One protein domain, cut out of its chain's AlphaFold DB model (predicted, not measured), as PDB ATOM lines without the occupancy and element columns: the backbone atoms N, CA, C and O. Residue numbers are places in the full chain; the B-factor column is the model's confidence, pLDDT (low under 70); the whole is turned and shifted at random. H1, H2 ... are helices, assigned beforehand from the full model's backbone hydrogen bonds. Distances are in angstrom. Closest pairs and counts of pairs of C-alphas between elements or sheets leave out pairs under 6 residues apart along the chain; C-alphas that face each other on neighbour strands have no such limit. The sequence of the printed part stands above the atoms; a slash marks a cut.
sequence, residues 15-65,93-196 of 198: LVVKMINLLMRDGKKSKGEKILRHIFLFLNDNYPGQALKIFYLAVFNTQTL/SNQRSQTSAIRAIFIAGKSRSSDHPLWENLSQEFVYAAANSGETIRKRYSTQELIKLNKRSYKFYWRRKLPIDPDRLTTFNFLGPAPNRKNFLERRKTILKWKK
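AT A GLANCE: This is residues 15 to 65 and 93 to 196 of the 198 residues of the protein "Ribosomal protein S7" of Dictyopteris divaricata (UniProt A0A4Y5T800). Helices H1 to H5 cross one another in a small head; H6 begins on that head and runs out from it as an arm. Beyond H6 come the small H7, a long loop of residues 157 to 180, and H8, alone at the far end, so that arm and tail make the length. The printed part has 155 residues with eight named helices, H1 to H8 in chain order, and no named strand; the class is all helix. The whole is loose, with a radius of gyration of the C-alphas of 20.9 A and spans of 68 by 32 by 30 A.

HOW THE PARTS SIT: Start at H4, residues 94 to 112, the longest helix by residues. With residues 105 to 112 it touches H5, residues 118 to 130, opposite ways at a steep tilt of 56 degrees; look at their closest C-alphas, Gly 109 and Leu 122, 4.6 A apart. With residues 98 to 105 it touches H3, residues 51 to 62, about perpendicular at 77 degrees, the closest C-alphas being Thr 62 and Ala 101 at 5.0 A. With residues 98 to 103 it touches H1, residues 15 to 23, where the closest C-alphas, Met 19 and Ile 102, are 6.5 A apart. H2, residues 29 to 46, touches H5 with residues 35 to 43, at a steep tilt of 55 degrees, the same way; the closest C-alphas are Ile 39 and Ser 123 at 5.3 A. H6, residues 135 to 149, touches H3 with residues 136 to 140 at a shallow tilt of 26 degrees, the same way; the closest C-alphas are Thr 62 and Ile 137 at 6.0 A. Of 10 touching pairs 1 is at a shallow tilt, a mostly crossed packing. H7, residues 151 to 156, and H6 meet only through their link, while H8, residues 181 to 194, is apart from H1 to H7. In H1 to H6 every O i to N i+4 pair is within hydrogen-bond range; in H8 8 of 10 are, and in H7 0 of 2, beside 2 of 3 O i to N i+3 pairs.

IN THESE COORDINATES: Find C-alpha 15 at (1.568, -38.488, -5.979), where H1 begins. H4 runs 27.2 A from C-alpha 94 at (-1.073, -48.620, -0.083); H2 is 26.2 A long, H6 21.3 A, H8 20.9 A, H5 18.2 A and H3 16.7 A. H8 ends at C-alpha 194, (-12.510, -80.755, 12.390).

THE WHOLE: The farthest C-alphas, Asp 115 and Lys 196, are 68.9 A apart. Residues 66 to 92 are not printed, and C-alphas 65 and 93 are 6.9 A apart across the cut. The link from H7 to H8 is long. Residues 152 to 196 have pLDDT under 70.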
ATOM      1  N   LEU A  15       0.293 -38.310  -6.685       91.31
ATOM      2  CA  LEU A  15       1.568 -38.488  -5.979       91.31
ATOM      3  C   LEU A  15       2.379 -37.190  -5.916       91.31
ATOM      4  O   LEU A  15       2.904 -36.857  -4.849       91.31
ATOM      5  N   VAL A  16       2.423 -36.436  -7.013       93.12
ATOM      6  CA  VAL A  16       3.057 -35.112  -7.081       93.12
ATOM      7  C   VAL A  16       2.352 -34.140  -6.134       93.12
ATOM      8  O   VAL A  16       3.010 -33.501  -5.313       93.12
ATOM      9  N   VAL A  17       1.015 -34.109  -6.131       93.06
ATOM     10  CA  VAL A  17       0.219 -33.281  -5.206       93.06
ATOM     11  C   VAL A  17       0.518 -33.621  -3.745       93.06
ATOM     12  O   VAL A  17       0.719 -32.720  -2.928       93.06
ATOM     13  N   LYS A  18       0.609 -34.910  -3.386       92.69
ATOM     14  CA  LYS A  18       0.995 -35.324  -2.023       92.69
ATOM     15  C   LYS A  18       2.386 -34.822  -1.637       92.69
ATOM     16  O   LYS A  18       2.579 -34.453  -0.480       92.69
ATOM     17  N   MET A  19       3.335 -34.813  -2.574       94.50
ATOM     18  CA  MET A  19       4.676 -34.280  -2.329       94.50
ATOM     19  C   MET A  19       4.648 -32.758  -2.151       94.50
ATOM     20  O   MET A  19       5.201 -32.255  -1.177       94.50
ATOM     21  N   ILE A  20       3.931 -32.022  -3.007       93.88
ATOM     22  CA  ILE A  20       3.749 -30.566  -2.867       93.88
ATOM     23  C   ILE A  20       3.148 -30.227  -1.499       93.88
ATOM     24  O   ILE A  20       3.659 -29.351  -0.803       93.88
ATOM     25  N   ASN A  21       2.115 -30.960  -1.079       93.81
ATOM     26  CA  ASN A  21       1.469 -30.766   0.220       93.81
ATOM     27  C   ASN A  21       2.420 -31.011   1.398       93.81
ATOM     28  O   ASN A  21       2.261 -30.386   2.442       93.81
ATOM     29  N   LEU A  22       3.399 -31.906   1.246       93.12
ATOM     30  CA  LEU A  22       4.414 -32.155   2.268       93.12
ATOM     31  C   LEU A  22       5.505 -31.072   2.282       93.12
ATOM     32  O   LEU A  22       5.987 -30.706   3.350       93.12
ATOM     33  N   LEU A  23       5.893 -30.566   1.109       93.19
ATOM     34  CA  LEU A  23       6.879 -29.489   0.959       93.19
ATOM     35  C   LEU A  23       6.327 -28.121   1.379       93.19
ATOM     36  O   LEU A  23       7.091 -27.200   1.670       93.19
ATOM     37  N   MET A  24       5.005 -27.975   1.392       92.31
ATOM     38  CA  MET A  24       4.324 -26.769   1.830       92.31
ATOM     39  C   MET A  24       4.614 -26.476   3.307       92.31
ATOM     40  O   MET A  24       4.380 -27.300   4.188       92.31
ATOM     41  N   ARG A  25       5.065 -25.250   3.582       89.25
ATOM     42  CA  ARG A  25       5.248 -24.711   4.934       89.25
ATOM     43  C   ARG A  25       4.308 -23.528   5.129       89.25
ATOM     44  O   ARG A  25       4.171 -22.709   4.221       89.25
ATOM     45  N   ASP A  26       3.643 -23.463   6.278       90.06
ATOM     46  CA  ASP A  26       2.701 -22.391   6.640       90.06
ATOM     47  C   ASP A  26       1.589 -22.170   5.592       90.06
ATOM     48  O   ASP A  26       1.214 -21.039   5.297       90.06
ATOM     49  N   GLY A  27       1.119 -23.242   4.942       91.94
ATOM     50  CA  GLY A  27       0.080 -23.158   3.904       91.94
ATOM     51  C   GLY A  27       0.536 -22.573   2.556       91.94
ATOM     52  O   GLY A  27      -0.269 -22.415   1.641       91.94
ATOM     53  N   LYS A  28       1.828 -22.263   2.381       93.62
ATOM     54  CA  LYS A  28       2.353 -21.626   1.159       93.62
ATOM     55  C   LYS A  28       2.605 -22.644   0.042       93.62
ATOM     56  O   LYS A  28       3.746 -23.057  -0.180       93.62
ATOM     57  N   LYS A  29       1.550 -23.020  -0.691       91.06
ATOM     58  CA  LYS A  29       1.613 -23.984  -1.811       91.06
ATOM     59  C   LYS A  29       2.622 -23.578  -2.894       91.06
ATOM     60  O   LYS A  29       3.418 -24.403  -3.333       91.06
ATOM     61  N   SER A  30       2.659 -22.292  -3.249       92.19
ATOM     62  CA  SER A  30       3.557 -21.756  -4.282       92.19
ATOM     63  C   SER A  30       5.039 -22.017  -3.989       92.19
ATOM     64  O   SER A  30       5.809 -22.298  -4.907       92.19
ATOM     65  N   LYS A  31       5.455 -21.984  -2.713       92.50
ATOM     66  CA  LYS A  31       6.830 -22.324  -2.310       92.50
ATOM     67  C   LYS A  31       7.121 -23.815  -2.488       92.50
ATOM     68  O   LYS A  31       8.179 -24.155  -3.010       92.50
ATOM     69  N   GLY A  32       6.185 -24.688  -2.110       92.62
ATOM     70  CA  GLY A  32       6.316 -26.136  -2.307       92.62
ATOM     71  C   GLY A  32       6.429 -26.512  -3.788       92.62
ATOM     72  O   GLY A  32       7.311 -27.278  -4.167       92.62
ATOM     73  N   GLU A  33       5.608 -25.897  -4.641       92.88
ATOM     74  CA  GLU A  33       5.672 -26.075  -6.097       92.88
ATOM     75  C   GLU A  33       6.992 -25.575  -6.692       92.88
ATOM     76  O   GLU A  33       7.519 -26.191  -7.613       92.88
ATOM     77  N   LYS A  34       7.547 -24.461  -6.198       92.25
ATOM     78  CA  LYS A  34       8.865 -23.972  -6.639       92.25
ATOM     79  C   LYS A  34       9.976 -24.963  -6.293       92.25
ATOM     80  O   LYS A  34      10.775 -25.297  -7.159       92.25
ATOM     81  N   ILE A  35       9.998 -25.478  -5.063       93.75
ATOM     82  CA  ILE A  35      10.991 -26.478  -4.633       93.75
ATOM     83  C   ILE A  35      10.904 -27.725  -5.516       93.75
ATOM     84  O   ILE A  35      11.921 -28.182  -6.029       93.75
ATOM     85  N   LEU A  36       9.697 -28.254  -5.732       93.31
ATOM     86  CA  LEU A  36       9.523 -29.461  -6.536       93.31
ATOM     87  C   LEU A  36       9.880 -29.237  -8.013       93.31
ATOM     88  O   LEU A  36      10.475 -30.116  -8.630       93.31
ATOM     89  N   ARG A  37       9.603 -28.046  -8.559       92.88
ATOM     90  CA  ARG A  37      10.083 -27.634  -9.888       92.88
ATOM     91  C   ARG A  37      11.601 -27.688  -9.991       92.88
ATOM     92  O   ARG A  37      12.108 -28.282 -10.935       92.88
ATOM     93  N   HIS A  38      12.319 -27.120  -9.022       94.00
ATOM     94  CA  HIS A  38      13.783 -27.168  -9.010       94.00
ATOM     95  C   HIS A  38      14.320 -28.601  -8.935       94.00
ATOM     96  O   HIS A  38      15.277 -28.916  -9.632       94.00
ATOM     97  N   ILE A  39      13.663 -29.487  -8.176       94.56
ATOM     98  CA  ILE A  39      14.026 -30.912  -8.124       94.56
ATOM     99  C   ILE A  39      13.897 -31.561  -9.506       94.56
ATOM    100  O   ILE A  39      14.823 -32.216  -9.975       94.56
ATOM    101  N   PHE A  40      12.762 -31.376 -10.186       92.94
ATOM    102  CA  PHE A  40      12.560 -31.966 -11.512       92.94
ATOM    103  C   PHE A  40      13.490 -31.380 -12.576       92.94
ATOM    104  O   PHE A  40      13.936 -32.127 -13.442       92.94
ATOM    105  N   LEU A  41      13.812 -30.085 -12.499       92.56
ATOM    106  CA  LEU A  41      14.814 -29.463 -13.368       92.56
ATOM    107  C   LEU A  41      16.188 -30.098 -13.153       92.56
ATOM    108  O   LEU A  41      16.762 -30.606 -14.108       92.56
ATOM    109  N   PHE A  42      16.645 -30.194 -11.902       94.12
ATOM    110  CA  PHE A  42      17.912 -30.847 -11.572       94.12
ATOM    111  C   PHE A  42      17.962 -32.295 -12.073       94.12
ATOM    112  O   PHE A  42      18.951 -32.726 -12.664       94.12
ATOM    113  N   LEU A  43      16.892 -33.066 -11.855       93.44
ATOM    114  CA  LEU A  43      16.821 -34.445 -12.335       93.44
ATOM    115  C   LEU A  43      16.853 -34.520 -13.860       93.44
ATOM    116  O   LEU A  43      17.463 -35.435 -14.390       93.44
ATOM    117  N   ASN A  44      16.215 -33.587 -14.564       91.12
ATOM    118  CA  ASN A  44      16.202 -33.575 -16.021       91.12
ATOM    119  C   ASN A  44      17.530 -33.092 -16.626       91.12
ATOM    120  O   ASN A  44      17.897 -33.554 -17.700       91.12
ATOM    121  N   ASP A  45      18.247 -32.199 -15.946       92.44
ATOM    122  CA  ASP A  45      19.566 -31.732 -16.379       92.44
ATOM    123  C   ASP A  45      20.620 -32.845 -16.258       92.44
ATOM    124  O   ASP A  45      21.457 -33.000 -17.143       92.44
ATOM    125  N   ASN A  46      20.540 -33.670 -15.205       93.06
ATOM    126  CA  ASN A  46      21.446 -34.810 -15.010       93.06
ATOM    127  C   ASN A  46      20.986 -36.087 -15.740       93.06
ATOM    128  O   ASN A  46      21.807 -36.872 -16.207       93.06
ATOM    129  N   TYR A  47      19.672 -36.314 -15.821       93.06
ATOM    130  CA  TYR A  47      19.046 -37.517 -16.379       93.06
ATOM    131  C   TYR A  47      17.908 -37.122 -17.339       93.06
ATOM    132  O   TYR A  47      16.721 -37.193 -16.979       93.06
ATOM    133  N   PRO A  48      18.239 -36.703 -18.573       88.94
ATOM    134  CA  PRO A  48      17.264 -36.157 -19.510       88.94
ATOM    135  C   PRO A  48      16.145 -37.159 -19.811       88.94
ATOM    136  O   PRO A  48      16.387 -38.316 -20.156       88.94
ATOM    137  N   GLY A  49      14.896 -36.717 -19.643       85.31
ATOM    138  CA  GLY A  49      13.698 -37.522 -19.910       85.31
ATOM    139  C   GLY A  49      13.356 -38.577 -18.849       85.31
ATOM    140  O   GLY A  49      12.337 -39.252 -18.977       85.31
ATOM    141  N   GLN A  50      14.148 -38.719 -17.780       90.38
ATOM    142  CA  GLN A  50      13.942 -39.764 -16.763       90.38
ATOM    143  C   GLN A  50      13.453 -39.234 -15.409       90.38
ATOM    144  O   GLN A  50      13.188 -40.022 -14.502       90.38
ATOM    145  N   ALA A  51      13.277 -37.920 -15.263       91.75
ATOM    146  CA  ALA A  51      12.984 -37.283 -13.980       91.75
ATOM    147  C   ALA A  51      11.735 -37.854 -13.272       91.75
ATOM    148  O   ALA A  51      11.780 -38.179 -12.085       91.75
ATOM    149  N   LEU A  52      10.635 -38.065 -14.004       91.19
ATOM    150  CA  LEU A  52       9.435 -38.711 -13.454       91.19
ATOM    151  C   LEU A  52       9.659 -40.174 -13.088       91.19
ATOM    152  O   LEU A  52       9.197 -40.634 -12.046       91.19
ATOM    153  N   LYS A  53      10.368 -40.911 -13.945       93.38
ATOM    154  CA  LYS A  53      10.672 -42.320 -13.708       93.38
ATOM    155  C   LYS A  53      11.465 -42.474 -12.411       93.38
ATOM    156  O   LYS A  53      11.102 -43.313 -11.592       93.38
ATOM    157  N   ILE A  54      12.468 -41.622 -12.192       95.50
ATOM    158  CA  ILE A  54      13.260 -41.557 -10.955       95.50
ATOM    159  C   ILE A  54      12.365 -41.241  -9.755       95.50
ATOM    160  O   ILE A  54      12.428 -41.948  -8.752       95.50
ATOM    161  N   PHE A  55      11.483 -40.242  -9.864       94.81
ATOM    162  CA  PHE A  55      10.542 -39.894  -8.798       94.81
ATOM    163  C   PHE A  55       9.657 -41.083  -8.386       94.81
ATOM    164  O   PHE A  55       9.585 -41.421  -7.201       94.81
ATOM    165  N   TYR A  56       9.021 -41.767  -9.343       94.69
ATOM    166  CA  TYR A  56       8.175 -42.923  -9.038       94.69
ATOM    167  C   TYR A  56       8.969 -44.111  -8.496       94.69
ATOM    168  O   TYR A  56       8.529 -44.727  -7.525       94.69
ATOM    169  N   LEU A  57      10.132 -44.423  -9.079       96.19
ATOM    170  CA  LEU A  57      11.000 -45.505  -8.606       96.19
ATOM    171  C   LEU A  57      11.460 -45.266  -7.175       96.19
ATOM    172  O   LEU A  57      11.357 -46.160  -6.342       96.19
ATOM    173  N   ALA A  58      11.896 -44.051  -6.857       96.69
ATOM    174  CA  ALA A  58      12.300 -43.684  -5.509       96.69
ATOM    175  C   ALA A  58      11.159 -43.865  -4.501       96.69
ATOM    176  O   ALA A  58      11.347 -44.467  -3.440       96.69
ATOM    177  N   VAL A  59       9.953 -43.396  -4.834       95.44
ATOM    178  CA  VAL A  59       8.773 -43.571  -3.977       95.44
ATOM    179  C   VAL A  59       8.407 -45.049  -3.850       95.44
ATOM    180  O   VAL A  59       8.078 -45.496  -2.757       95.44
ATOM    181  N   PHE A  60       8.472 -45.827  -4.928       94.44
ATOM    182  CA  PHE A  60       8.178 -47.259  -4.907       94.44
ATOM    183  C   PHE A  60       9.174 -48.037  -4.039       94.44
ATOM    184  O   PHE A  60       8.770 -48.773  -3.140       94.44
ATOM    185  N   ASN A  61      10.472 -47.805  -4.226       94.88
ATOM    186  CA  ASN A  61      11.530 -48.473  -3.474       94.88
ATOM    187  C   ASN A  61      11.474 -48.136  -1.978       94.88
ATOM    188  O   ASN A  61      11.740 -48.988  -1.133       94.88
ATOM    189  N   THR A  62      11.072 -46.919  -1.615       95.00
ATOM    190  CA  THR A  62      10.981 -46.490  -0.209       95.00
ATOM    191  C   THR A  62       9.682 -46.906   0.492       95.00
ATOM    192  O   THR A  62       9.575 -46.758   1.712       95.00
ATOM    193  N   GLN A  63       8.699 -47.469  -0.222       91.56
ATOM    194  CA  GLN A  63       7.435 -47.900   0.381       91.56
ATOM    195  C   GLN A  63       7.613 -49.008   1.424       91.56
ATOM    196  O   GLN A  63       8.367 -49.968   1.259       91.56
ATOM    197  N   THR A  64       6.830 -48.892   2.496       85.38
ATOM    198  CA  THR A  64       6.701 -49.895   3.554       85.38
ATOM    199  C   THR A  64       5.269 -50.418   3.606       85.38
ATOM    200  O   THR A  64       4.332 -49.699   3.947       85.38
ATOM    201  N   LEU A  65       5.084 -51.694   3.257       86.56
ATOM    202  CA  LEU A  65       3.782 -52.376   3.350       86.56
ATOM    203  C   LEU A  65       3.499 -52.899   4.761       86.56
ATOM    204  O   LEU A  65       2.350 -53.113   5.146       86.56
ATOM    205  N   SER A  93      -1.753 -49.593   4.661       85.81
ATOM    206  CA  SER A  93      -2.492 -49.490   3.397       85.81
ATOM    207  C   SER A  93      -1.637 -48.826   2.314       85.81
ATOM    208  O   SER A  93      -0.833 -47.952   2.630       85.81
ATOM    209  N   ASN A  94      -1.861 -49.156   1.040       86.19
ATOM    210  CA  ASN A  94      -1.073 -48.620  -0.083       86.19
ATOM    211  C   ASN A  94      -1.031 -47.081  -0.117       86.19
ATOM    212  O   ASN A  94       0.012 -46.473  -0.336       86.19
ATOM    213  N   GLN A  95      -2.150 -46.414   0.173       88.81
ATOM    214  CA  GLN A  95      -2.172 -44.951   0.233       88.81
ATOM    215  C   GLN A  95      -1.265 -44.409   1.348       88.81
ATOM    216  O   GLN A  95      -0.586 -43.400   1.158       88.81
ATOM    217  N   ARG A  96      -1.232 -45.086   2.505       89.94
ATOM    218  CA  ARG A  96      -0.368 -44.718   3.632       89.94
ATOM    219  C   ARG A  96       1.092 -45.057   3.356       89.94
ATOM    220  O   ARG A  96       1.946 -44.251   3.718       89.94
ATOM    221  N   SER A  97       1.385 -46.180   2.698       90.69
ATOM    222  CA  SER A  97       2.758 -46.562   2.350       90.69
ATOM    223  C   SER A  97       3.382 -45.527   1.414       90.69
ATOM    224  O   SER A  97       4.478 -45.054   1.697       90.69
ATOM    225  N   GLN A  98       2.646 -45.069   0.394       92.06
ATOM    226  CA  GLN A  98       3.062 -43.971  -0.486       92.06
ATOM    227  C   GLN A  98       3.357 -42.686   0.300       92.06
ATOM    228  O   GLN A  98       4.406 -42.077   0.128       92.06
ATOM    229  N   THR A  99       2.463 -42.273   1.208       93.19
ATOM    230  CA  THR A  99       2.716 -41.070   2.021       93.19
ATOM    231  C   THR A  99       3.895 -41.239   2.977       93.19
ATOM    232  O   THR A  99       4.617 -40.279   3.227       93.19
ATOM    233  N   SER A 100       4.110 -42.446   3.509       92.88
ATOM    234  CA  SER A 100       5.239 -42.744   4.391       92.88
ATOM    235  C   SER A 100       6.561 -42.709   3.632       92.88
ATOM    236  O   SER A 100       7.534 -42.188   4.164       92.88
ATOM    237  N   ALA A 101       6.584 -43.217   2.398       95.00
ATOM    238  CA  ALA A 101       7.729 -43.165   1.494       95.00
ATOM    239  C   ALA A 101       8.148 -41.717   1.209       95.00
ATOM    240  O   ALA A 101       9.271 -41.320   1.512       95.00
ATOM    241  N   ILE A 102       7.204 -40.894   0.739       95.06
ATOM    242  CA  ILE A 102       7.432 -39.469   0.455       95.06
ATOM    243  C   ILE A 102       7.940 -38.739   1.712       95.06
ATOM    244  O   ILE A 102       8.894 -37.965   1.644       95.06
ATOM    245  N   ARG A 103       7.358 -39.026   2.886       94.88
ATOM    246  CA  ARG A 103       7.817 -38.472   4.172       94.88
ATOM    247  C   ARG A 103       9.226 -38.910   4.548       94.88
ATOM    248  O   ARG A 103       9.993 -38.085   5.030       94.88
ATOM    249  N   ALA A 104       9.567 -40.179   4.349       95.19
ATOM    250  CA  ALA A 104      10.894 -40.694   4.653       95.19
ATOM    251  C   ALA A 104      11.965 -40.011   3.791       95.19
ATOM    252  O   ALA A 104      12.978 -39.577   4.336       95.19
ATOM    253  N   ILE A 105      11.702 -39.844   2.488       95.75
ATOM    254  CA  ILE A 105      12.582 -39.110   1.563       95.75
ATOM    255  C   ILE A 105      12.747 -37.659   2.010       95.75
ATOM    256  O   ILE A 105      13.869 -37.174   2.127       95.75
ATOM    257  N   PHE A 106      11.645 -36.985   2.344       95.12
ATOM    258  CA  PHE A 106      11.695 -35.605   2.822       95.12
ATOM    259  C   PHE A 106      12.550 -35.439   4.085       95.12
ATOM    260  O   PHE A 106      13.375 -34.530   4.167       95.12
ATOM    261  N   ILE A 107      12.373 -36.329   5.067       94.50
ATOM    262  CA  ILE A 107      13.145 -36.303   6.315       94.50
ATOM    263  C   ILE A 107      14.629 -36.548   6.034       94.50
ATOM    264  O   ILE A 107      15.462 -35.832   6.584       94.50
ATOM    265  N   ALA A 108      14.960 -37.517   5.177       93.88
ATOM    266  CA  ALA A 108      16.344 -37.819   4.821       93.88
ATOM    267  C   ALA A 108      17.029 -36.643   4.113       93.88
ATOM    268  O   ALA A 108      18.116 -36.239   4.523       93.88
ATOM    269  N   GLY A 109      16.357 -36.029   3.133       92.94
ATOM    270  CA  GLY A 109      16.876 -34.848   2.438       92.94
ATOM    271  C   GLY A 109      17.072 -33.657   3.375       92.94
ATOM    272  O   GLY A 109      18.070 -32.949   3.278       92.94
ATOM    273  N   LYS A 110      16.172 -33.469   4.350       91.69
ATOM    274  CA  LYS A 110      16.319 -32.428   5.377       91.69
ATOM    275  C   LYS A 110      17.474 -32.704   6.349       91.69
ATOM    276  O   LYS A 110      18.054 -31.758   6.864       91.69
ATOM    277  N   SER A 111      17.794 -33.971   6.618       91.94
ATOM    278  CA  SER A 111      18.877 -34.355   7.534       91.94
ATOM    279  C   SER A 111      20.274 -34.387   6.907       91.94
ATOM    280  O   SER A 111      21.231 -34.607   7.636       91.94
ATOM    281  N   ARG A 112      20.397 -34.229   5.581       86.75
ATOM    282  CA  ARG A 112      21.649 -34.476   4.850       86.75
ATOM    283  C   ARG A 112      22.715 -33.406   5.101       86.75
ATOM    284  O   ARG A 112      23.789 -33.733   5.584       86.75
ATOM    285  N   SER A 113      22.431 -32.149   4.771       84.19
ATOM    286  CA  SER A 113      23.336 -31.024   5.025       84.19
ATOM    287  C   SER A 113      22.545 -29.724   5.148       84.19
ATOM    288  O   SER A 113      21.534 -29.549   4.462       84.19
ATOM    289  N   SER A 114      22.991 -28.828   6.030       84.12
ATOM    290  CA  SER A 114      22.459 -27.468   6.175       84.12
ATOM    291  C   SER A 114      22.935 -26.514   5.085       84.12
ATOM    292  O   SER A 114      22.287 -25.494   4.861       84.12
ATOM    293  N   ASP A 115      24.044 -26.845   4.427       87.19
ATOM    294  CA  ASP A 115      24.803 -25.887   3.619       87.19
ATOM    295  C   ASP A 115      24.294 -25.835   2.174       87.19
ATOM    296  O   ASP A 115      24.415 -24.820   1.490       87.19
ATOM    297  N   HIS A 116      23.644 -26.915   1.733       89.50
ATOM    298  CA  HIS A 116      22.996 -27.009   0.432       89.50
ATOM    299  C   HIS A 116      21.504 -26.681   0.518       89.50
ATOM    300  O   HIS A 116      20.828 -27.023   1.500       89.50
ATOM    301  N   PRO A 117      20.929 -26.069  -0.531       93.06
ATOM    302  CA  PRO A 117      19.502 -25.824  -0.575       93.06
ATOM    303  C   PRO A 117      18.722 -27.146  -0.563       93.06
ATOM    304  O   PRO A 117      19.093 -28.139  -1.186       93.06
ATOM    305  N   LEU A 118      17.568 -27.145   0.110       92.38
ATOM    306  CA  LEU A 118      16.756 -28.350   0.320       92.38
ATOM    307  C   LEU A 118      16.402 -29.097  -0.980       92.38
ATOM    308  O   LEU A 118      16.321 -30.322  -0.973       92.38
ATOM    309  N   TRP A 119      16.171 -28.379  -2.084       94.31
ATOM    310  CA  TRP A 119      15.841 -29.002  -3.369       94.31
ATOM    311  C   TRP A 119      17.005 -29.842  -3.913       94.31
ATOM    312  O   TRP A 119      16.760 -30.905  -4.477       94.31
ATOM    313  N   GLU A 120      18.254 -29.433  -3.697       95.06
ATOM    314  CA  GLU A 120      19.436 -30.171  -4.149       95.06
ATOM    315  C   GLU A 120      19.586 -31.469  -3.346       95.06
ATOM    316  O   GLU A 120      19.626 -32.559  -3.921       95.06
ATOM    317  N   ASN A 121      19.513 -31.371  -2.013       95.31
ATOM    318  CA  ASN A 121      19.551 -32.533  -1.120       95.31
ATOM    319  C   ASN A 121      18.435 -33.542  -1.428       95.31
ATOM    320  O   ASN A 121      18.670 -34.751  -1.446       95.31
ATOM    321  N   LEU A 122      17.212 -33.059  -1.676       95.62
ATOM    322  CA  LEU A 122      16.088 -33.924  -2.043       95.62
ATOM    323  C   LEU A 122      16.311 -34.597  -3.394       95.62
ATOM    324  O   LEU A 122      16.003 -35.777  -3.530       95.62
ATOM    325  N   SER A 123      16.850 -33.877  -4.376       95.50
ATOM    326  CA  SER A 123      17.127 -34.434  -5.702       95.50
ATOM    327  C   SER A 123      18.137 -35.573  -5.631       95.50
ATOM    328  O   SER A 123      17.907 -36.633  -6.209       95.50
ATOM    329  N   GLN A 124      19.211 -35.394  -4.859       95.12
ATOM    330  CA  GLN A 124      20.192 -36.448  -4.614       95.12
ATOM    331  C   GLN A 124      19.558 -37.659  -3.913       95.12
ATOM    332  O   GLN A 124      19.747 -38.790  -4.355       95.12
ATOM    333  N   GLU A 125      18.748 -37.445  -2.870       95.38
ATOM    334  CA  GLU A 125      18.041 -38.545  -2.197       95.38
ATOM    335  C   GLU A 125      17.070 -39.285  -3.120       95.38
ATOM    336  O   GLU A 125      16.960 -40.506  -3.028       95.38
ATOM    337  N   PHE A 126      16.393 -38.594  -4.040       96.50
ATOM    338  CA  PHE A 126      15.564 -39.249  -5.051       96.50
ATOM    339  C   PHE A 126      16.382 -40.163  -5.963       96.50
ATOM    340  O   PHE A 126      15.965 -41.293  -6.218       96.50
ATOM    341  N   VAL A 127      17.553 -39.713  -6.416       96.06
ATOM    342  CA  VAL A 127      18.461 -40.526  -7.238       96.06
ATOM    343  C   VAL A 127      18.937 -41.755  -6.459       96.06
ATOM    344  O   VAL A 127      18.817 -42.876  -6.957       96.06
ATOM    345  N   TYR A 128      19.396 -41.584  -5.215       95.94
ATOM    346  CA  TYR A 128      19.847 -42.709  -4.389       95.94
ATOM    347  C   TYR A 128      18.719 -43.702  -4.102       95.94
ATOM    348  O   TYR A 128      18.884 -44.904  -4.316       95.94
ATOM    349  N   ALA A 129      17.541 -43.214  -3.706       96.44
ATOM    350  CA  ALA A 129      16.380 -44.054  -3.437       96.44
ATOM    351  C   ALA A 129      15.917 -44.825  -4.685       96.44
ATOM    352  O   ALA A 129      15.552 -46.001  -4.587       96.44
ATOM    353  N   ALA A 130      15.959 -44.204  -5.868       96.69
ATOM    354  CA  ALA A 130      15.661 -44.880  -7.131       96.69
ATOM    355  C   ALA A 130      16.663 -46.009  -7.429       96.69
ATOM    356  O   ALA A 130      16.264 -47.062  -7.927       96.69
ATOM    357  N   ALA A 131      17.926 -45.838  -7.037       96.00
ATOM    358  CA  ALA A 131      18.976 -46.850  -7.121       96.00
ATOM    359  C   ALA A 131      19.002 -47.840  -5.933       96.00
ATOM    360  O   ALA A 131      19.973 -48.575  -5.774       96.00
ATOM    361  N   ASN A 132      17.965 -47.878  -5.081       94.25
ATOM    362  CA  ASN A 132      17.917 -48.705  -3.862       94.25
ATOM    363  C   ASN A 132      19.082 -48.458  -2.879       94.25
ATOM    364  O   ASN A 132      19.461 -49.346  -2.115       94.25
ATOM    365  N   SER A 133      19.622 -47.243  -2.861       94.69
ATOM    366  CA  SER A 133      20.676 -46.806  -1.945       94.69
ATOM    367  C   SER A 133      20.242 -45.564  -1.155       94.69
ATOM    368  O   SER A 133      19.138 -45.046  -1.325       94.69
ATOM    369  N   GLY A 134      21.090 -45.111  -0.231       92.69
ATOM    370  CA  GLY A 134      20.835 -43.922   0.585       92.69
ATOM    371  C   GLY A 134      20.178 -44.199   1.939       92.69
ATOM    372  O   GLY A 134      19.834 -45.329   2.307       92.69
ATOM    373  N   GLU A 135      20.018 -43.128   2.715       92.25
ATOM    374  CA  GLU A 135      19.609 -43.210   4.119       92.25
ATOM    375  C   GLU A 135      18.153 -43.663   4.279       92.25
ATOM    376  O   GLU A 135      17.799 -44.394   5.210       92.25
ATOM    377  N   THR A 136      17.303 -43.256   3.339       94.12
ATOM    378  CA  THR A 136      15.892 -43.653   3.270       94.12
ATOM    379  C   THR A 136      15.735 -45.169   3.186       94.12
ATOM    380  O   THR A 136      14.969 -45.770   3.946       94.12
ATOM    381  N   ILE A 137      16.501 -45.798   2.297       95.56
ATOM    382  CA  ILE A 137      16.474 -47.236   2.056       95.56
ATOM    383  C   ILE A 137      17.107 -47.994   3.228       95.56
ATOM    384  O   ILE A 137      16.547 -49.001   3.670       95.56
ATOM    385  N   ARG A 138      18.193 -47.477   3.817       94.00
ATOM    386  CA  ARG A 138      18.810 -48.054   5.026       94.00
ATOM    387  C   ARG A 138      17.821 -48.131   6.194       94.00
ATOM    388  O   ARG A 138      17.647 -49.190   6.797       94.00
ATOM    389  N   LYS A 139      17.093 -47.042   6.467       92.12
ATOM    390  CA  LYS A 139      16.038 -47.001   7.501       92.12
ATOM    391  C   LYS A 139      14.896 -47.975   7.207       92.12
ATOM    392  O   LYS A 139      14.375 -48.617   8.125       92.12
ATOM    393  N   ARG A 140      14.517 -48.121   5.934       92.31
ATOM    394  CA  ARG A 140      13.510 -49.099   5.500       92.31
ATOM    395  C   ARG A 140      13.947 -50.526   5.834       92.31
ATOM    396  O   ARG A 140      13.164 -51.257   6.439       92.31
ATOM    397  N   TYR A 141      15.177 -50.908   5.486       92.50
ATOM    398  CA  TYR A 141      15.704 -52.246   5.767       92.50
ATOM    399  C   TYR A 141      15.826 -52.524   7.266       92.50
ATOM    400  O   TYR A 141      15.325 -53.548   7.721       92.50
ATOM    401  N   SER A 142      16.347 -51.575   8.048       92.12
ATOM    402  CA  SER A 142      16.397 -51.692   9.514       92.12
ATOM    403  C   SER A 142      15.005 -51.935  10.121       92.12
ATOM    404  O   SER A 142      14.810 -52.813  10.964       92.12
ATOM    405  N   THR A 143      13.986 -51.230   9.617       89.25
ATOM    406  CA  THR A 143      12.593 -51.449  10.036       89.25
ATOM    407  C   THR A 143      12.102 -52.851   9.654       89.25
ATOM    408  O   THR A 143      11.421 -53.505  10.443       89.25
ATOM    409  N   GLN A 144      12.443 -53.343   8.461       88.56
ATOM    410  CA  GLN A 144      12.069 -54.685   8.000       88.56
ATOM    411  C   GLN A 144      12.744 -55.800   8.805       88.56
ATOM    412  O   GLN A 144      12.107 -56.812   9.096       88.56
ATOM    413  N   GLU A 145      13.999 -55.631   9.203       90.31
ATOM    414  CA  GLU A 145      14.694 -56.567  10.091       90.31
ATOM    415  C   GLU A 145      14.012 -56.628  11.457       90.31
ATOM    416  O   GLU A 145      13.662 -57.711  11.931       90.31
ATOM    417  N   LEU A 146      13.691 -55.469  12.034       85.88
ATOM    418  CA  LEU A 146      12.957 -55.393  13.294       85.88
ATOM    419  C   LEU A 146      11.571 -56.057  13.199       85.88
ATOM    420  O   LEU A 146      11.105 -56.684  14.155       85.88
ATOM    421  N   ILE A 147      10.923 -55.974  12.034       86.00
ATOM    422  CA  ILE A 147       9.675 -56.687  11.740       86.00
ATOM    423  C   ILE A 147       9.892 -58.205  11.736       86.00
ATOM    424  O   ILE A 147       9.125 -58.928  12.380       86.00
ATOM    425  N   LYS A 148      10.928 -58.693  11.038       83.31
ATOM    426  CA  LYS A 148      11.264 -60.125  10.954       83.31
ATOM    427  C   LYS A 148      11.523 -60.713  12.341       83.31
ATOM    428  O   LYS A 148      10.964 -61.761  12.666       83.31
ATOM    429  N   LEU A 149      12.270 -59.998  13.186       85.69
ATOM    430  CA  LEU A 149      12.551 -60.400  14.570       85.69
ATOM    431  C   LEU A 149      11.271 -60.519  15.418       85.69
ATOM    432  O   LEU A 149      11.151 -61.413  16.254       85.69
ATOM    433  N   ASN A 150      10.268 -59.671  15.165       82.00
ATOM    434  CA  ASN A 150       9.019 -59.618  15.931       82.00
ATOM    435  C   ASN A 150       7.839 -60.382  15.285       82.00
ATOM    436  O   ASN A 150       6.680 -60.171  15.666       82.00
ATOM    437  N   LYS A 151       8.094 -61.327  14.360       70.81
ATOM    438  CA  LYS A 151       7.054 -62.113  13.645       70.81
ATOM    439  C   LYS A 151       6.085 -62.865  14.571       70.81
ATOM    440  O   LYS A 151       4.909 -63.038  14.253       70.81
ATOM    441  N   ARG A 152       6.527 -63.272  15.763       61.44
ATOM    442  CA  ARG A 152       5.685 -63.992  16.741       61.44
ATOM    443  C   ARG A 152       4.612 -63.099  17.388       61.44
ATOM    444  O   ARG A 152       3.536 -63.589  17.733       61.44
ATOM    445  N   SER A 153       4.847 -61.789  17.480       58.75
ATOM    446  CA  SER A 153       3.940 -60.819  18.120       58.75
ATOM    447  C   SER A 153       2.654 -60.552  17.325       58.75
ATOM    448  O   SER A 153       1.653 -60.109  17.895       58.75
ATOM    449  N   TYR A 154       2.633 -60.885  16.030       53.66
ATOM    450  CA  TYR A 154       1.459 -60.755  15.158       53.66
ATOM    451  C   TYR A 154       0.263 -61.593  15.634       53.66
ATOM    452  O   TYR A 154      -0.890 -61.170  15.517       53.66
ATOM    453  N   LYS A 155       0.526 -62.763  16.233       49.91
ATOM    454  CA  LYS A 155      -0.499 -63.732  16.661       49.91
ATOM    455  C   LYS A 155      -1.443 -63.170  17.739       49.91
ATOM    456  O   LYS A 155      -2.578 -63.625  17.864       49.91
ATOM    457  N   PHE A 156      -1.014 -62.148  18.484       44.00
ATOM    458  CA  PHE A 156      -1.762 -61.591  19.617       44.00
ATOM    459  C   PHE A 156      -2.746 -60.469  19.264       44.00
ATOM    460  O   PHE A 156      -3.574 -60.114  20.103       44.00
ATOM    461  N   TYR A 157      -2.709 -59.917  18.047       43.97
ATOM    462  CA  TYR A 157      -3.596 -58.807  17.672       43.97
ATOM    463  C   TYR A 157      -4.905 -59.230  17.001       43.97
ATOM    464  O   TYR A 157      -5.817 -58.414  16.872       43.97
ATOM    465  N   TRP A 158      -5.047 -60.513  16.655       42.47
ATOM    466  CA  TRP A 158      -6.174 -60.983  15.851       42.47
ATOM    467  C   TRP A 158      -7.163 -61.925  16.519       42.47
ATOM    468  O   TRP A 158      -8.078 -62.412  15.853       42.47
ATOM    469  N   ARG A 159      -7.139 -62.035  17.857       35.94
ATOM    470  CA  ARG A 159      -8.255 -62.647  18.608       35.94
ATOM    471  C   ARG A 159      -9.624 -61.988  18.342       35.94
ATOM    472  O   ARG A 159     -10.627 -62.510  18.816       35.94
ATOM    473  N   ARG A 160      -9.705 -60.903  17.552       41.81
ATOM    474  CA  ARG A 160     -10.977 -60.345  17.070       41.81
ATOM    475  C   ARG A 160     -11.291 -60.426  15.564       41.81
ATOM    476  O   ARG A 160     -12.486 -60.419  15.303       41.81
ATOM    477  N   LYS A 161     -10.377 -60.584  14.585       42.75
ATOM    478  CA  LYS A 161     -10.758 -60.749  13.143       42.75
ATOM    479  C   LYS A 161      -9.654 -61.336  12.220       42.75
ATOM    480  O   LYS A 161      -8.939 -60.553  11.625       42.75
ATOM    481  N   LEU A 162      -9.643 -62.657  11.981       41.38
ATOM    482  CA  LEU A 162      -8.838 -63.419  10.980       41.38
ATOM    483  C   LEU A 162      -7.408 -63.847  11.413       41.38
ATOM    484  O   LEU A 162      -6.614 -62.991  11.789       41.38
ATOM    485  N   PRO A 163      -7.031 -65.143  11.324       40.75
ATOM    486  CA  PRO A 163      -5.628 -65.559  11.299       40.75
ATOM    487  C   PRO A 163      -5.018 -65.230   9.927       40.75
ATOM    488  O   PRO A 163      -5.656 -65.442   8.899       40.75
ATOM    489  N   ILE A 164      -3.801 -64.692   9.920       47.53
ATOM    490  CA  ILE A 164      -3.024 -64.462   8.697       47.53
ATOM    491  C   ILE A 164      -1.966 -65.550   8.623       47.53
ATOM    492  O   ILE A 164      -1.217 -65.736   9.586       47.53
ATOM    493  N   ASP A 165      -1.920 -66.250   7.495       44.53
ATOM    494  CA  ASP A 165      -0.936 -67.297   7.255       44.53
ATOM    495  C   ASP A 165       0.472 -66.680   7.183       44.53
ATOM    496  O   ASP A 165       0.705 -65.761   6.388       44.53
ATOM    497  N   PRO A 166       1.427 -67.149   8.004       43.22
ATOM    498  CA  PRO A 166       2.779 -66.595   8.072       43.22
ATOM    499  C   PRO A 166       3.576 -66.747   6.765       43.22
ATOM    500  O   PRO A 166       4.585 -66.050   6.616       43.22
ATOM    501  N   ASP A 167       3.110 -67.598   5.849       41.56
ATOM    502  CA  ASP A 167       3.741 -67.932   4.563       41.56
ATOM    503  C   ASP A 167       3.229 -67.058   3.403       41.56
ATOM    504  O   ASP A 167       3.881 -66.926   2.369       41.56
ATOM    505  N   ARG A 168       2.109 -66.343   3.592       42.22
ATOM    506  CA  ARG A 168       1.674 -65.266   2.676       42.22
ATOM    507  C   ARG A 168       2.485 -63.980   2.837       42.22
ATOM    508  O   ARG A 168       2.360 -63.060   2.043       42.22
ATOM    509  N   LEU A 169       3.295 -63.890   3.892       43.09
ATOM    510  CA  LEU A 169       4.158 -62.735   4.164       43.09
ATOM    511  C   LEU A 169       5.449 -62.762   3.342       43.09
ATOM    512  O   LEU A 169       6.152 -61.758   3.288       43.09
ATOM    513  N   THR A 170       5.771 -63.911   2.750       41.28
ATOM    514  CA  THR A 170       6.980 -64.140   1.954       41.28
ATOM    515  C   THR A 170       6.686 -64.235   0.456       41.28
ATOM    516  O   THR A 170       7.585 -63.997  -0.342       41.28
ATOM    517  N   THR A 171       5.446 -64.535   0.060       32.81
ATOM    518  CA  THR A 171       5.045 -64.730  -1.341       32.81
ATOM    519  C   THR A 171       4.280 -63.515  -1.881       32.81
ATOM    520  O   THR A 171       3.212 -63.154  -1.398       32.81
ATOM    521  N   PHE A 172       4.833 -62.869  -2.911       38.00
ATOM    522  CA  PHE A 172       4.346 -61.629  -3.541       38.00
ATOM    523  C   PHE A 172       3.058 -61.772  -4.392       38.00
ATOM    524  O   PHE A 172       2.765 -60.902  -5.205       38.00
ATOM    525  N   ASN A 173       2.248 -62.821  -4.216       33.00
ATOM    526  CA  ASN A 173       1.061 -63.058  -5.052       33.00
ATOM    527  C   ASN A 173      -0.236 -62.671  -4.317       33.00
ATOM    528  O   ASN A 173      -0.842 -63.473  -3.609       33.00
ATOM    529  N   PHE A 174      -0.669 -61.418  -4.505       40.47
ATOM    530  CA  PHE A 174      -1.865 -60.801  -3.898       40.47
ATOM    531  C   PHE A 174      -3.135 -60.832  -4.787       40.47
ATOM    532  O   PHE A 174      -4.063 -60.058  -4.561       40.47
ATOM    533  N   LEU A 175      -3.223 -61.709  -5.792       31.75
ATOM    534  CA  LEU A 175      -4.323 -61.719  -6.777       31.75
ATOM    535  C   LEU A 175      -5.516 -62.606  -6.370       31.75
ATOM    536  O   LEU A 175      -5.923 -63.500  -7.103       31.75
ATOM    537  N   GLY A 176      -6.096 -62.366  -5.194       41.19
ATOM    538  CA  GLY A 176      -7.365 -62.987  -4.802       41.19
ATOM    539  C   GLY A 176      -8.337 -61.947  -4.244       41.19
ATOM    540  O   GLY A 176      -7.901 -61.085  -3.474       41.19
ATOM    541  N   PRO A 177      -9.642 -62.001  -4.582       38.72
ATOM    542  CA  PRO A 177     -10.616 -61.084  -4.006       38.72
ATOM    543  C   PRO A 177     -10.664 -61.252  -2.484       38.72
ATOM    544  O   PRO A 177     -10.601 -62.368  -1.955       38.72
ATOM    545  N   ALA A 178     -10.766 -60.129  -1.769       43.25
ATOM    546  CA  ALA A 178     -10.843 -60.127  -0.315       43.25
ATOM    547  C   ALA A 178     -12.019 -61.013   0.150       43.25
ATOM    548  O   ALA A 178     -13.134 -60.859  -0.355       43.25
ATOM    549  N   PRO A 179     -11.814 -61.946   1.099       43.28
ATOM    550  CA  PRO A 179     -12.867 -62.867   1.501       43.28
ATOM    551  C   PRO A 179     -14.055 -62.105   2.099       43.28
ATOM    552  O   PRO A 179     -13.915 -61.357   3.071       43.28
ATOM    553  N   ASN A 180     -15.237 -62.321   1.519       45.34
ATOM    554  CA  ASN A 180     -16.484 -61.722   1.977       45.34
ATOM    555  C   ASN A 180     -16.839 -62.231   3.391       45.34
ATOM    556  O   ASN A 180     -16.685 -63.413   3.711       45.34
ATOM    557  N   ARG A 181     -17.314 -61.331   4.261       44.38
ATOM    558  CA  ARG A 181     -17.440 -61.546   5.718       44.38
ATOM    559  C   ARG A 181     -18.381 -62.705   6.088       44.38
ATOM    560  O   ARG A 181     -18.193 -63.305   7.146       44.38
ATOM    561  N   LYS A 182     -19.360 -63.022   5.227       44.97
ATOM    562  CA  LYS A 182     -20.353 -64.098   5.419       44.97
ATOM    563  C   LYS A 182     -19.755 -65.502   5.212       44.97
ATOM    564  O   LYS A 182     -19.819 -66.313   6.131       44.97
ATOM    565  N   ASN A 183     -19.041 -65.734   4.107       49.66
ATOM    566  CA  ASN A 183     -18.435 -67.040   3.772       49.66
ATOM    567  C   ASN A 183     -17.347 -67.485   4.774       49.66
ATOM    568  O   ASN A 183     -17.008 -68.662   4.885       49.66
ATOM    569  N   PHE A 184     -16.783 -66.539   5.531       43.81
ATOM    570  CA  PHE A 184     -15.712 -66.806   6.490       43.81
ATOM    571  C   PHE A 184     -16.204 -67.407   7.821       43.81
ATOM    572  O   PHE A 184     -15.517 -68.232   8.425       43.81
ATOM    573  N   LEU A 185     -17.391 -67.008   8.294       49.41
ATOM    574  CA  LEU A 185     -17.969 -67.547   9.533       49.41
ATOM    575  C   LEU A 185     -18.338 -69.026   9.380       49.41
ATOM    576  O   LEU A 185     -18.132 -69.803  10.311       49.41
ATOM    577  N   GLU A 186     -18.806 -69.420   8.197       47.22
ATOM    578  CA  GLU A 186     -19.108 -70.815   7.869       47.22
ATOM    579  C   GLU A 186     -17.845 -71.673   7.800       47.22
ATOM    580  O   GLU A 186     -17.768 -72.702   8.471       47.22
ATOM    581  N   ARG A 187     -16.795 -71.196   7.118       46.09
ATOM    582  CA  ARG A 187     -15.485 -71.874   7.094       46.09
ATOM    583  C   ARG A 187     -14.841 -71.996   8.478       46.09
ATOM    584  O   ARG A 187     -14.146 -72.962   8.769       46.09
ATOM    585  N   ARG A 188     -15.079 -71.040   9.381       44.69
ATOM    586  CA  ARG A 188     -14.600 -71.134  10.768       44.69
ATOM    587  C   ARG A 188     -15.325 -72.228  11.551       44.69
ATOM    588  O   ARG A 188     -14.689 -72.903  12.357       44.69
ATOM    589  N   LYS A 189     -16.631 -72.406  11.328       52.16
ATOM    590  CA  LYS A 189     -17.400 -73.496  11.943       52.16
ATOM    591  C   LYS A 189     -16.903 -74.852  11.451       52.16
ATOM    592  O   LYS A 189     -16.717 -75.733  12.280       52.16
ATOM    593  N   THR A 190     -16.613 -75.001  10.156       44.53
ATOM    594  CA  THR A 190     -16.079 -76.260   9.615       44.53
ATOM    595  C   THR A 190     -14.694 -76.574  10.184       44.53
ATOM    596  O   THR A 190     -14.513 -77.647  10.746       44.53
ATOM    597  N   ILE A 191     -13.752 -75.627  10.190       43.44
ATOM    598  CA  ILE A 191     -12.395 -75.841  10.738       43.44
ATOM    599  C   ILE A 191     -12.416 -76.177  12.242       43.44
ATOM    600  O   ILE A 191     -11.654 -77.023  12.706       43.44
ATOM    601  N   LEU A 192     -13.292 -75.536  13.024       44.47
ATOM    602  CA  LEU A 192     -13.447 -75.850  14.451       44.47
ATOM    603  C   LEU A 192     -14.126 -77.205  14.688       44.47
ATOM    604  O   LEU A 192     -13.822 -77.853  15.684       44.47
ATOM    605  N   LYS A 193     -15.009 -77.640  13.778       38.38
ATOM    606  CA  LYS A 193     -15.626 -78.973  13.810       38.38
ATOM    607  C   LYS A 193     -14.567 -80.057  13.586       38.38
ATOM    608  O   LYS A 193     -14.542 -81.014  14.341       38.38
ATOM    609  N   TRP A 194     -13.635 -79.844  12.655       31.12
ATOM    610  CA  TRP A 194     -12.510 -80.755  12.390       31.12
ATOM    611  C   TRP A 194     -11.515 -80.871  13.556       31.12
ATOM    612  O   TRP A 194     -10.992 -81.947  13.810       31.12
ATOM    613  N   LYS A 195     -11.305 -79.798  14.331       37.59
ATOM    614  CA  LYS A 195     -10.443 -79.819  15.530       37.59
ATOM    615  C   LYS A 195     -11.020 -80.552  16.745       37.59
ATOM    616  O   LYS A 195     -10.319 -80.668  17.739       37.59
ATOM    617  N   LYS A 196     -12.285 -80.978  16.704       39.91
ATOM    618  CA  LYS A 196     -12.889 -81.821  17.749       39.91
ATOM    619  C   LYS A 196     -12.733 -83.323  17.476       39.91
ATOM    620  O   LYS A 196     -13.086 -84.105  18.347       39.91
TER     621      LYS A 196